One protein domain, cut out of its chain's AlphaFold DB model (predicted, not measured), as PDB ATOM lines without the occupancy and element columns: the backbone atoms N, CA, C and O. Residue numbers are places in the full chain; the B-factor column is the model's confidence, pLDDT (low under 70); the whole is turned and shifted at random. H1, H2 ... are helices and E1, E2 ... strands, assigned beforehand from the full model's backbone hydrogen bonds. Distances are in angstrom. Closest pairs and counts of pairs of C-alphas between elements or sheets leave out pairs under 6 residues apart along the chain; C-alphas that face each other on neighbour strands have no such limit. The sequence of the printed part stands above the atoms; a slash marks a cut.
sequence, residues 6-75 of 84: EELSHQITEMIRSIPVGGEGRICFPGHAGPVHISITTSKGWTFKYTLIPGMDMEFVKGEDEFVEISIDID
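Overview. This is residues 6 to 75 of the 84 residues of an uncharacterized protein of Pseudomonas litoralis (UniProt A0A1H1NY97). A sheet of three strands, E3, E2 and E5, makes one wall; opposite it, over the same face, lie the two-stranded sheet E1 E4, partly face to face with the wall, and the helix H1, which covers E5. The strands run roughly lengthwise, and links turn at both ends. The printed part has 70 residues, in the order H1 E1 E2 E3 E4 E5; both sheets are antiparallel, the larger in the order E3, E2, E5, and the class is mixed, helices and strands. It is compact, with a radius of gyration of the C-alphas of 11.8 A and spans of 34 by 21 by 19 A.

Arrangement. Begin with H1, residues 6 to 18: it is on the sheet of E2, residues 36 to 42, E3, residues 47 to 52, and E5, residues 68 to 74. Its height over the sheet is 7.2 A, and it lies over E5, along the strands, at 25 degrees on the local plane. Their closest C-alphas, Ser 9 and Ile 72, are 5.7 A apart. Every O i to N i+4 pair in H1 is within hydrogen-bond range. Next comes E1, residues 24 to 28, antiparallel to E4, residues 57 to 61; look for N 25 and O 60, 2.8 A apart. H1 and E4 are apart. E2 and E3 form a hairpin, with N 38 and O 50 at 2.8 A. E2 and E5 are antiparallel, with N 39 and O 71 at 2.8 A.

Along the chain. Find C-alpha 6 at (213.872, 204.813, 161.526); from there H1 runs 18.4 A to C-alpha 18. E1 spans 13.3 A, E2 19.4 A, E3 16.0 A and E4 13.5 A. E5 runs 19.2 A and ends at C-alpha 74, at (223.441, 201.592, 158.437).

Size, cuts and confidence. The C-alphas farthest apart, of Ala 33 and Glu 64, are 33.8 A apart. The printed part has no cut and no long link. Its mean pLDDT is 79.9; residues 30 to 33, 66 to 67 and 74 to 75 are under 70.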
ATOM      1  N   GLU A   6     214.778 203.788 160.979       72.50
ATOM      2  CA  GLU A   6     213.872 204.813 161.526       72.50
ATOM      3  C   GLU A   6     213.618 204.642 163.028       72.50
ATOM      4  O   GLU A   6     213.719 205.603 163.787       72.50
ATOM      5  N   GLU A   7     213.328 203.422 163.485       76.50
ATOM      6  CA  GLU A   7     213.078 203.167 164.908       76.50
ATOM      7  C   GLU A   7     214.350 203.379 165.745       76.50
ATOM      8  O   GLU A   7     214.288 203.939 166.836       76.50
ATOM      9  N   LEU A   8     215.522 203.029 165.216       76.88
ATOM     10  CA  LEU A   8     216.811 203.295 165.850       76.88
ATOM     11  C   LEU A   8     217.117 204.795 165.905       76.88
ATOM     12  O   LEU A   8     217.561 205.295 166.938       76.88
ATOM     13  N   SER A   9     216.823 205.523 164.825       80.25
ATOM     14  CA  SER A   9     216.918 206.987 164.796       80.25
ATOM     15  C   SER A   9     215.997 207.615 165.845       80.25
ATOM     16  O   SER A   9     216.413 208.526 166.565       80.25
ATOM     17  N   HIS A  10     214.778 207.090 166.005       82.06
ATOM     18  CA  HIS A  10     213.839 207.527 167.037       82.06
ATOM     19  C   HIS A  10     214.369 207.258 168.450       82.06
ATOM     20  O   HIS A  10     214.448 208.186 169.253       82.06
ATOM     21  N   GLN A  11     214.809 206.030 168.742       82.81
ATOM     22  CA  GLN A  11     215.351 205.654 170.053       82.81
ATOM     23  C   GLN A  11     216.571 206.504 170.437       82.81
ATOM     24  O   GLN A  11     216.670 206.989 171.564       82.81
ATOM     25  N   ILE A  12     217.488 206.743 169.494       81.31
ATOM     26  CA  ILE A  12     218.676 207.572 169.733       81.31
ATOM     27  C   ILE A  12     218.296 209.046 169.917       81.31
ATOM     28  O   ILE A  12     218.862 209.725 170.778       81.31
ATOM     29  N   THR A  13     217.293 209.533 169.184       84.06
ATOM     30  CA  THR A  13     216.750 210.885 169.377       84.06
ATOM     31  C   THR A  13     216.134 211.045 170.767       84.06
ATOM     32  O   THR A  13     216.411 212.031 171.451       84.06
ATOM     33  N   GLU A  14     215.336 210.080 171.226       85.19
ATOM     34  CA  GLU A  14     214.749 210.095 172.571       85.19
ATOM     35  C   GLU A  14     215.819 210.026 173.663       85.19
ATOM     36  O   GLU A  14     215.777 210.809 174.617       85.19
ATOM     37  N   MET A  15     216.830 209.169 173.489       85.00
ATOM     38  CA  MET A  15     217.972 209.087 174.395       85.00
ATOM     39  C   MET A  15     218.669 210.448 174.516       85.00
ATOM     40  O   MET A  15     218.839 210.953 175.625       85.00
ATOM     41  N   ILE A  16     219.005 211.095 173.397       83.44
ATOM     42  CA  ILE A  16     219.668 212.410 173.392       83.44
ATOM     43  C   ILE A  16     218.795 213.499 174.022       83.44
ATOM     44  O   ILE A  16     219.292 214.371 174.747       83.44
ATOM     45  N   ARG A  17     217.478 213.448 173.807       83.50
ATOM     46  CA  ARG A  17     216.536 214.372 174.452       83.50
ATOM     47  C   ARG A  17     216.514 214.205 175.969       83.50
ATOM     48  O   ARG A  17     216.433 215.220 176.655       83.50
ATOM     49  N   SER A  18     216.664 212.981 176.476       86.44
ATOM     50  CA  SER A  18     216.672 212.696 177.917       86.44
ATOM     51  C   SER A  18     217.939 213.160 178.654       86.44
ATOM     52  O   SER A  18     217.887 213.405 179.858       86.44
ATOM     53  N   ILE A  19     219.066 213.322 177.948       86.38
ATOM     54  CA  ILE A  19     220.329 213.786 178.542       86.38
ATOM     55  C   ILE A  19     220.179 215.262 178.960       86.38
ATOM     56  O   ILE A  19     219.666 216.065 178.173       86.38
ATOM     57  N   PRO A  20     220.596 215.664 180.175       86.00
ATOM     58  CA  PRO A  20     220.608 217.071 180.576       86.00
ATOM     59  C   PRO A  20     221.690 217.859 179.822       86.00
ATOM     60  O   PRO A  20     222.685 217.296 179.375       86.00
ATOM     61  N   VAL A  21     221.530 219.178 179.697       88.25
ATOM     62  CA  VAL A  21     222.587 220.046 179.141       88.25
ATOM     63  C   VAL A  21     223.867 219.902 179.974       88.25
ATOM     64  O   VAL A  21     223.814 219.882 181.201       88.25
ATOM     65  N   GLY A  22     225.010 219.764 179.301       86.94
ATOM     66  CA  GLY A  22     226.308 219.450 179.904       86.94
ATOM     67  C   GLY A  22     226.503 217.970 180.252       86.94
ATOM     68  O   GLY A  22     227.587 217.593 180.686       86.94
ATOM     69  N   GLY A  23     225.482 217.131 180.062       86.50
ATOM     70  CA  GLY A  23     225.559 215.690 180.268       86.50
ATOM     71  C   GLY A  23     226.277 214.974 179.126       86.50
ATOM     72  O   GLY A  23     226.163 215.356 177.957       86.50
ATOM     73  N   GLU A  24     226.995 213.915 179.483       90.12
ATOM     74  CA  GLU A  24     227.663 213.018 178.543       90.12
ATOM     75  C   GLU A  24     226.677 211.978 178.006       90.12
ATOM     76  O   GLU A  24     225.875 211.401 178.743       90.12
ATOM     77  N   GLY A  25     226.743 211.742 176.700       85.12
ATOM     78  CA  GLY A  25     226.019 210.693 176.007       85.12
ATOM     79  C   GLY A  25     226.978 209.777 175.267       85.12
ATOM     80  O   GLY A  25     228.001 210.220 174.745       85.12
ATOM     81  N   ARG A  26     226.616 208.497 175.197       86.12
ATOM     82  CA  ARG A  26     227.350 207.489 174.437       86.12
ATOM     83  C   ARG A  26     226.381 206.677 173.594       86.12
ATOM     84  O   ARG A  26     225.398 206.158 174.117       86.12
ATOM     85  N   ILE A  27     226.664 206.573 172.301       81.75
ATOM     86  CA  ILE A  27     225.955 205.682 171.385       81.75
ATOM     87  C   ILE A  27     226.908 204.552 171.021       81.75
ATOM     88  O   ILE A  27     227.994 204.793 170.491       81.75
ATOM     89  N   CYS A  28     226.469 203.326 171.287       75.69
ATOM     90  CA  CYS A  28     227.179 202.113 170.915       75.69
ATOM     91  C   CYS A  28     226.341 201.349 169.888       75.69
ATOM     92  O   CYS A  28     225.141 201.164 170.092       75.69
ATOM     93  N   PHE A  29     226.981 200.827 168.843       74.25
ATOM     94  CA  PHE A  29     226.356 199.899 167.893       74.25
ATOM     95  C   PHE A  29     226.997 198.509 168.031       74.25
ATOM     96  O   PHE A  29     227.752 198.074 167.155       74.25
ATOM     97  N   PRO A  30     226.776 197.808 169.161       63.53
ATOM     98  CA  PRO A  30     227.403 196.519 169.398       63.53
ATOM     99  C   PRO A  30     226.899 195.484 168.387       63.53
ATOM    100  O   PRO A  30     225.700 195.300 168.204       63.53
ATOM    101  N   GLY A  31     227.833 194.773 167.755       62.78
ATOM    102  CA  GLY A  31     227.518 193.640 166.882       62.78
ATOM    103  C   GLY A  31     227.090 194.004 165.461       62.78
ATOM    104  O   GLY A  31     226.718 193.102 164.712       62.78
ATOM    105  N   HIS A  32     227.161 195.278 165.064       65.38
ATOM    106  CA  HIS A  32     226.911 195.654 163.680       65.38
ATOM    107  C   HIS A  32     228.169 195.444 162.816       65.38
ATOM    108  O   HIS A  32     229.263 195.865 163.189       65.38
ATOM    109  N   ALA A  33     228.030 194.713 161.703       63.22
ATOM    110  CA  ALA A  33     229.167 194.252 160.895       63.22
ATOM    111  C   ALA A  33     229.685 195.312 159.909       63.22
ATOM    112  O   ALA A  33     230.841 195.238 159.491       63.22
ATOM    113  N   GLY A  34     228.840 196.281 159.548       71.19
ATOM    114  CA  GLY A  34     229.171 197.369 158.635       71.19
ATOM    115  C   GLY A  34     229.359 198.721 159.335       71.19
ATOM    116  O   GLY A  34     229.004 198.869 160.509       71.19
ATOM    117  N   PRO A  35     229.945 199.713 158.641       78.31
ATOM    118  CA  PRO A  35     229.981 201.090 159.114       78.31
ATOM    119  C   PRO A  35     228.571 201.657 159.336       78.31
ATOM    120  O   PRO A  35     227.659 201.423 158.548       78.31
ATOM    121  N   VAL A  36     228.411 202.450 160.393       80.69
ATOM    122  CA  VAL A  36     227.180 203.195 160.675       80.69
ATOM    123  C   VAL A  36     227.421 204.668 160.387       80.69
ATOM    124  O   VAL A  36     228.318 205.290 160.961       80.69
ATOM    125  N   HIS A  37     226.614 205.240 159.505       84.38
ATOM    126  CA  HIS A  37     226.629 206.652 159.171       84.38
ATOM    127  C   HIS A  37     225.566 207.390 159.981       84.38
ATOM    128  O   HIS A  37     224.379 207.090 159.921       84.38
ATOM    129  N   ILE A  38     225.990 208.397 160.737       82.81
ATOM    130  CA  ILE A  38     225.110 209.192 161.591       82.81
ATOM    131  C   ILE A  38     225.184 210.637 161.138       82.81
ATOM    132  O   ILE A  38     226.266 211.220 161.053       82.81
ATOM    133  N   SER A  39     224.024 211.223 160.877       86.50
ATOM    134  CA  SER A  39     223.870 212.654 160.654       86.50
ATOM    135  C   SER A  39     223.069 213.260 161.797       86.50
ATOM    136  O   SER A  39     221.966 212.813 162.091       86.50
ATOM    137  N   ILE A  40     223.630 214.284 162.434       84.38
ATOM    138  CA  ILE A  40     223.000 215.022 163.530       84.38
ATOM    139  C   ILE A  40     222.826 216.464 163.078       84.38
ATOM    140  O   ILE A  40     223.817 217.171 162.898       84.38
ATOM    141  N   THR A  41     221.584 216.902 162.908       85.56
ATOM    142  CA  THR A  41     221.243 218.280 162.555       85.56
ATOM    143  C   THR A  41     220.710 219.013 163.776       85.56
ATOM    144  O   THR A  41     219.800 218.548 164.457       85.56
ATOM    145  N   THR A  42     221.292 220.170 164.058       83.31
ATOM    146  CA  THR A  42     220.919 221.043 165.179       83.31
ATOM    147  C   THR A  42     219.913 222.111 164.748       83.31
ATOM    148  O   THR A  42     219.874 222.487 163.572       83.31
ATOM    149  N   SER A  43     219.156 222.681 165.693       80.81
ATOM    150  CA  SER A  43     218.254 223.827 165.451       80.81
ATOM    151  C   SER A  43     218.948 225.019 164.796       80.81
ATOM    152  O   SER A  43     218.322 225.774 164.055       80.81
ATOM    153  N   LYS A  44     220.248 225.192 165.048       82.75
ATOM    154  CA  LYS A  44     221.058 226.278 164.478       82.75
ATOM    155  C   LYS A  44     221.526 226.004 163.044       82.75
ATOM    156  O   LYS A  44     222.292 226.796 162.502       82.75
ATOM    157  N   GLY A  45     221.079 224.907 162.430       79.94
ATOM    158  CA  GLY A  45     221.345 224.570 161.031       79.94
ATOM    159  C   GLY A  45     222.690 223.888 160.783       79.94
ATOM    160  O   GLY A  45     223.073 223.704 159.630       79.94
ATOM    161  N   TRP A  46     223.417 223.501 161.835       82.06
ATOM    162  CA  TRP A  46     224.635 222.703 161.691       82.06
ATOM    163  C   TRP A  46     224.287 221.230 161.570       82.06
ATOM    164  O   TRP A  46     223.572 220.708 162.427       82.06
ATOM    165  N   THR A  47     224.852 220.567 160.561       84.38
ATOM    166  CA  THR A  47     224.790 219.113 160.409       84.38
ATOM    167  C   THR A  47     226.170 218.506 160.619       84.38
ATOM    168  O   THR A  47     227.105 218.780 159.865       84.38
ATOM    169  N   PHE A  48     226.284 217.640 161.620       83.19
ATOM    170  CA  PHE A  48     227.475 216.848 161.892       83.19
ATOM    171  C   PHE A  48     227.308 215.457 161.293       83.19
ATOM    172  O   PHE A  48     226.260 214.838 161.460       83.19
ATOM    173  N   LYS A  49     228.338 214.972 160.599       86.06
ATOM    174  CA  LYS A  49     228.338 213.658 159.956       86.06
ATOM    175  C   LYS A  49     229.445 212.803 160.550       86.06
ATOM    176  O   LYS A  49     230.606 213.208 160.523       86.06
ATOM    177  N   TYR A  50     229.078 211.631 161.047       82.06
ATOM    178  CA  TYR A  50     229.989 210.667 161.645       82.06
ATOM    179  C   TYR A  50     229.861 209.326 160.941       82.06
ATOM    180  O   TYR A  50     228.765 208.901 160.589       82.06
ATOM    181  N   THR A  51     230.993 208.657 160.770       84.31
ATOM    182  CA  THR A  51     231.041 207.261 160.343       84.31
ATOM    183  C   THR A  51     231.655 206.469 161.481       84.31
ATOM    184  O   THR A  51     232.832 206.647 161.792       84.31
ATOM    185  N   LEU A  52     230.856 205.617 162.110       80.56
ATOM    186  CA  LEU A  52     231.308 204.704 163.146       80.56
ATOM    187  C   LEU A  52     231.643 203.373 162.493       80.56
ATOM    188  O   LEU A  52     230.777 202.708 161.933       80.56
ATOM    189  N   ILE A  53     232.915 202.990 162.543       81.12
ATOM    190  CA  ILE A  53     233.319 201.639 162.155       81.12
ATOM    191  C   ILE A  53     232.925 200.637 163.254       81.12
ATOM    192  O   ILE A  53     232.783 201.032 164.416       81.12
ATOM    193  N   PRO A  54     232.773 199.343 162.927       80.12
ATOM    194  CA  PRO A  54     232.427 198.321 163.909       80.12
ATOM    195  C   PRO A  54     233.316 198.359 165.158       80.12
ATOM    196  O   PRO A  54     234.544 198.363 165.064       80.12
ATOM    197  N   GLY A  55     232.683 198.373 166.333       76.12
ATOM    198  CA  GLY A  55     233.369 198.418 167.627       76.12
ATOM    199  C   GLY A  55     233.813 199.809 168.089       76.12
ATOM    200  O   GLY A  55     234.428 199.905 169.149       76.12
ATOM    201  N   MET A  56     233.511 200.871 167.335       81.75
ATOM    202  CA  MET A  56     233.659 202.245 167.814       81.75
ATOM    203  C   MET A  56     232.370 202.767 168.435       81.75
ATOM    204  O   MET A  56     231.279 202.590 167.889       81.75
ATOM    205  N   ASP A  57     232.540 203.494 169.532       83.38
ATOM    206  CA  ASP A  57     231.462 204.222 170.178       83.38
ATOM    207  C   ASP A  57     231.549 205.704 169.839       83.38
ATOM    208  O   ASP A  57     232.631 206.258 169.621       83.38
ATOM    209  N   MET A  58     230.388 206.345 169.808       83.56
ATOM    210  CA  MET A  58     230.291 207.789 169.689       83.56
ATOM    211  C   MET A  58     230.011 208.386 171.057       83.56
ATOM    212  O   MET A  58     228.964 208.120 171.644       83.56
ATOM    213  N   GLU A  59     230.917 209.233 171.527       87.31
ATOM    214  CA  GLU A  59     230.744 210.020 172.744       87.31
ATOM    215  C   GLU A  59     230.487 211.484 172.381       87.31
ATOM    216  O   GLU A  59     231.077 212.025 171.442       87.31
ATOM    217  N   PHE A  60     229.581 212.133 173.107       85.62
ATOM    218  CA  PHE A  60     229.262 213.545 172.918       85.62
ATOM    219  C   PHE A  60     228.784 214.177 174.226       85.62
ATOM    220  O   PHE A  60     228.309 213.495 175.132       85.62
ATOM    221  N   VAL A  61     228.868 215.503 174.302       85.75
ATOM    222  CA  VAL A  61     228.320 216.295 175.408       85.75
ATOM    223  C   VAL A  61     227.163 217.124 174.876       85.75
ATOM    224  O   VAL A  61     227.296 217.791 173.846       85.75
ATOM    225  N   LYS A  62     226.017 217.088 175.558       84.50
ATOM    226  CA  LYS A  62     224.847 217.857 175.130       84.50
ATOM    227  C   LYS A  62     225.065 219.350 175.379       84.50
ATOM    228  O   LYS A  62     225.235 219.778 176.518       84.50
ATOM    229  N   GLY A  63     225.038 220.140 174.309       81.81
ATOM    230  CA  GLY A  63     225.019 221.602 174.387       81.81
ATOM    231  C   GLY A  63     223.635 222.159 174.737       81.81
ATOM    232  O   GLY A  63     222.700 221.417 175.013       81.81
ATOM    233  N   GLU A  64     223.490 223.478 174.686       82.62
ATOM    234  CA  GLU A  64     222.240 224.185 175.021       82.62
ATOM    235  C   GLU A  64     221.150 224.102 173.934       82.62
ATOM    236  O   GLU A  64     220.091 224.703 174.083       82.62
ATOM    237  N   ASP A  65     221.399 223.411 172.816       74.56
ATOM    238  CA  ASP A  65     220.439 223.354 171.710       74.56
ATOM    239  C   ASP A  65     219.244 222.446 172.051       74.56
ATOM    240  O   ASP A  65     219.408 221.293 172.462       74.56
ATOM    241  N   GLU A  66     218.032 222.974 171.869       64.81
ATOM    242  CA  GLU A  66     216.779 222.318 172.270       64.81
ATOM    243  C   GLU A  66     216.265 221.312 171.231       64.81
ATOM    244  O   GLU A  66     215.546 220.371 171.583       64.81
ATOM    245  N   PHE A  67     216.638 221.480 169.954       63.06
ATOM    246  CA  PHE A  67     216.187 220.614 168.870       63.06
ATOM    247  C   PHE A  67     217.355 219.951 168.142       63.06
ATOM    248  O   PHE A  67     218.262 220.605 167.625       63.06
ATOM    249  N   VAL A  68     217.284 218.625 168.073       70.31
ATOM    250  CA  VAL A  68     218.209 217.784 167.321       70.31
ATOM    251  C   VAL A  68     217.386 216.809 166.484       70.31
ATOM    252  O   VAL A  68     216.513 216.119 167.016       70.31
ATOM    253  N   GLU A  69     217.664 216.771 165.186       74.44
ATOM    254  CA  GLU A  69     217.194 215.742 164.261       74.44
ATOM    255  C   GLU A  69     218.348 214.784 163.975       74.44
ATOM    256  O   GLU A  69     219.467 215.216 163.686       74.44
ATOM    257  N   ILE A  70     218.089 213.483 164.080       76.31
ATOM    258  CA  ILE A  70     219.105 212.449 163.902       76.31
ATOM    259  C   ILE A  70     218.643 211.510 162.805       76.31
ATOM    260  O   ILE A  70     217.545 210.963 162.868       76.31
ATOM    261  N   SER A  71     219.507 211.319 161.819       76.44
ATOM    262  CA  SER A  71     219.334 210.343 160.755       76.44
ATOM    263  C   SER A  71     220.467 209.334 160.838       76.44
ATOM    264  O   SER A  71     221.639 209.713 160.926       76.44
ATOM    265  N   ILE A  72     220.111 208.053 160.851       77.12
ATOM    266  CA  ILE A  72     221.059 206.949 160.949       77.12
ATOM    267  C   ILE A  72     220.891 206.077 159.721       77.12
ATOM    268  O   ILE A  72     219.836 205.483 159.506       77.12
ATOM    269  N   ASP A  73     221.955 205.989 158.945       76.88
ATOM    270  CA  ASP A  73     222.075 205.086 157.819       76.88
ATOM    271  C   ASP A  73     223.073 203.994 158.198       76.88
ATOM    272  O   ASP A  73     224.175 204.260 158.680       76.88
ATOM    273  N   ILE A  74     222.640 202.749 158.081       69.62
ATOM    274  CA  ILE A  74     223.441 201.592 158.437       69.62
ATOM    275  C   ILE A  74     223.834 200.919 157.131       69.62
ATOM    276  O   ILE A  74     222.962 200.446 156.401       69.62
ATOM    277  N   ASP A  75     225.136 200.871 156.841       68.25
ATOM    278  CA  ASP A  75     225.621 200.149 155.671       68.25
ATOM    279  C   ASP A  75     225.598 198.650 155.977       68.25
ATOM    280  O   ASP A  75     226.560 198.063 156.479       68.25
TER     281      ASP A  75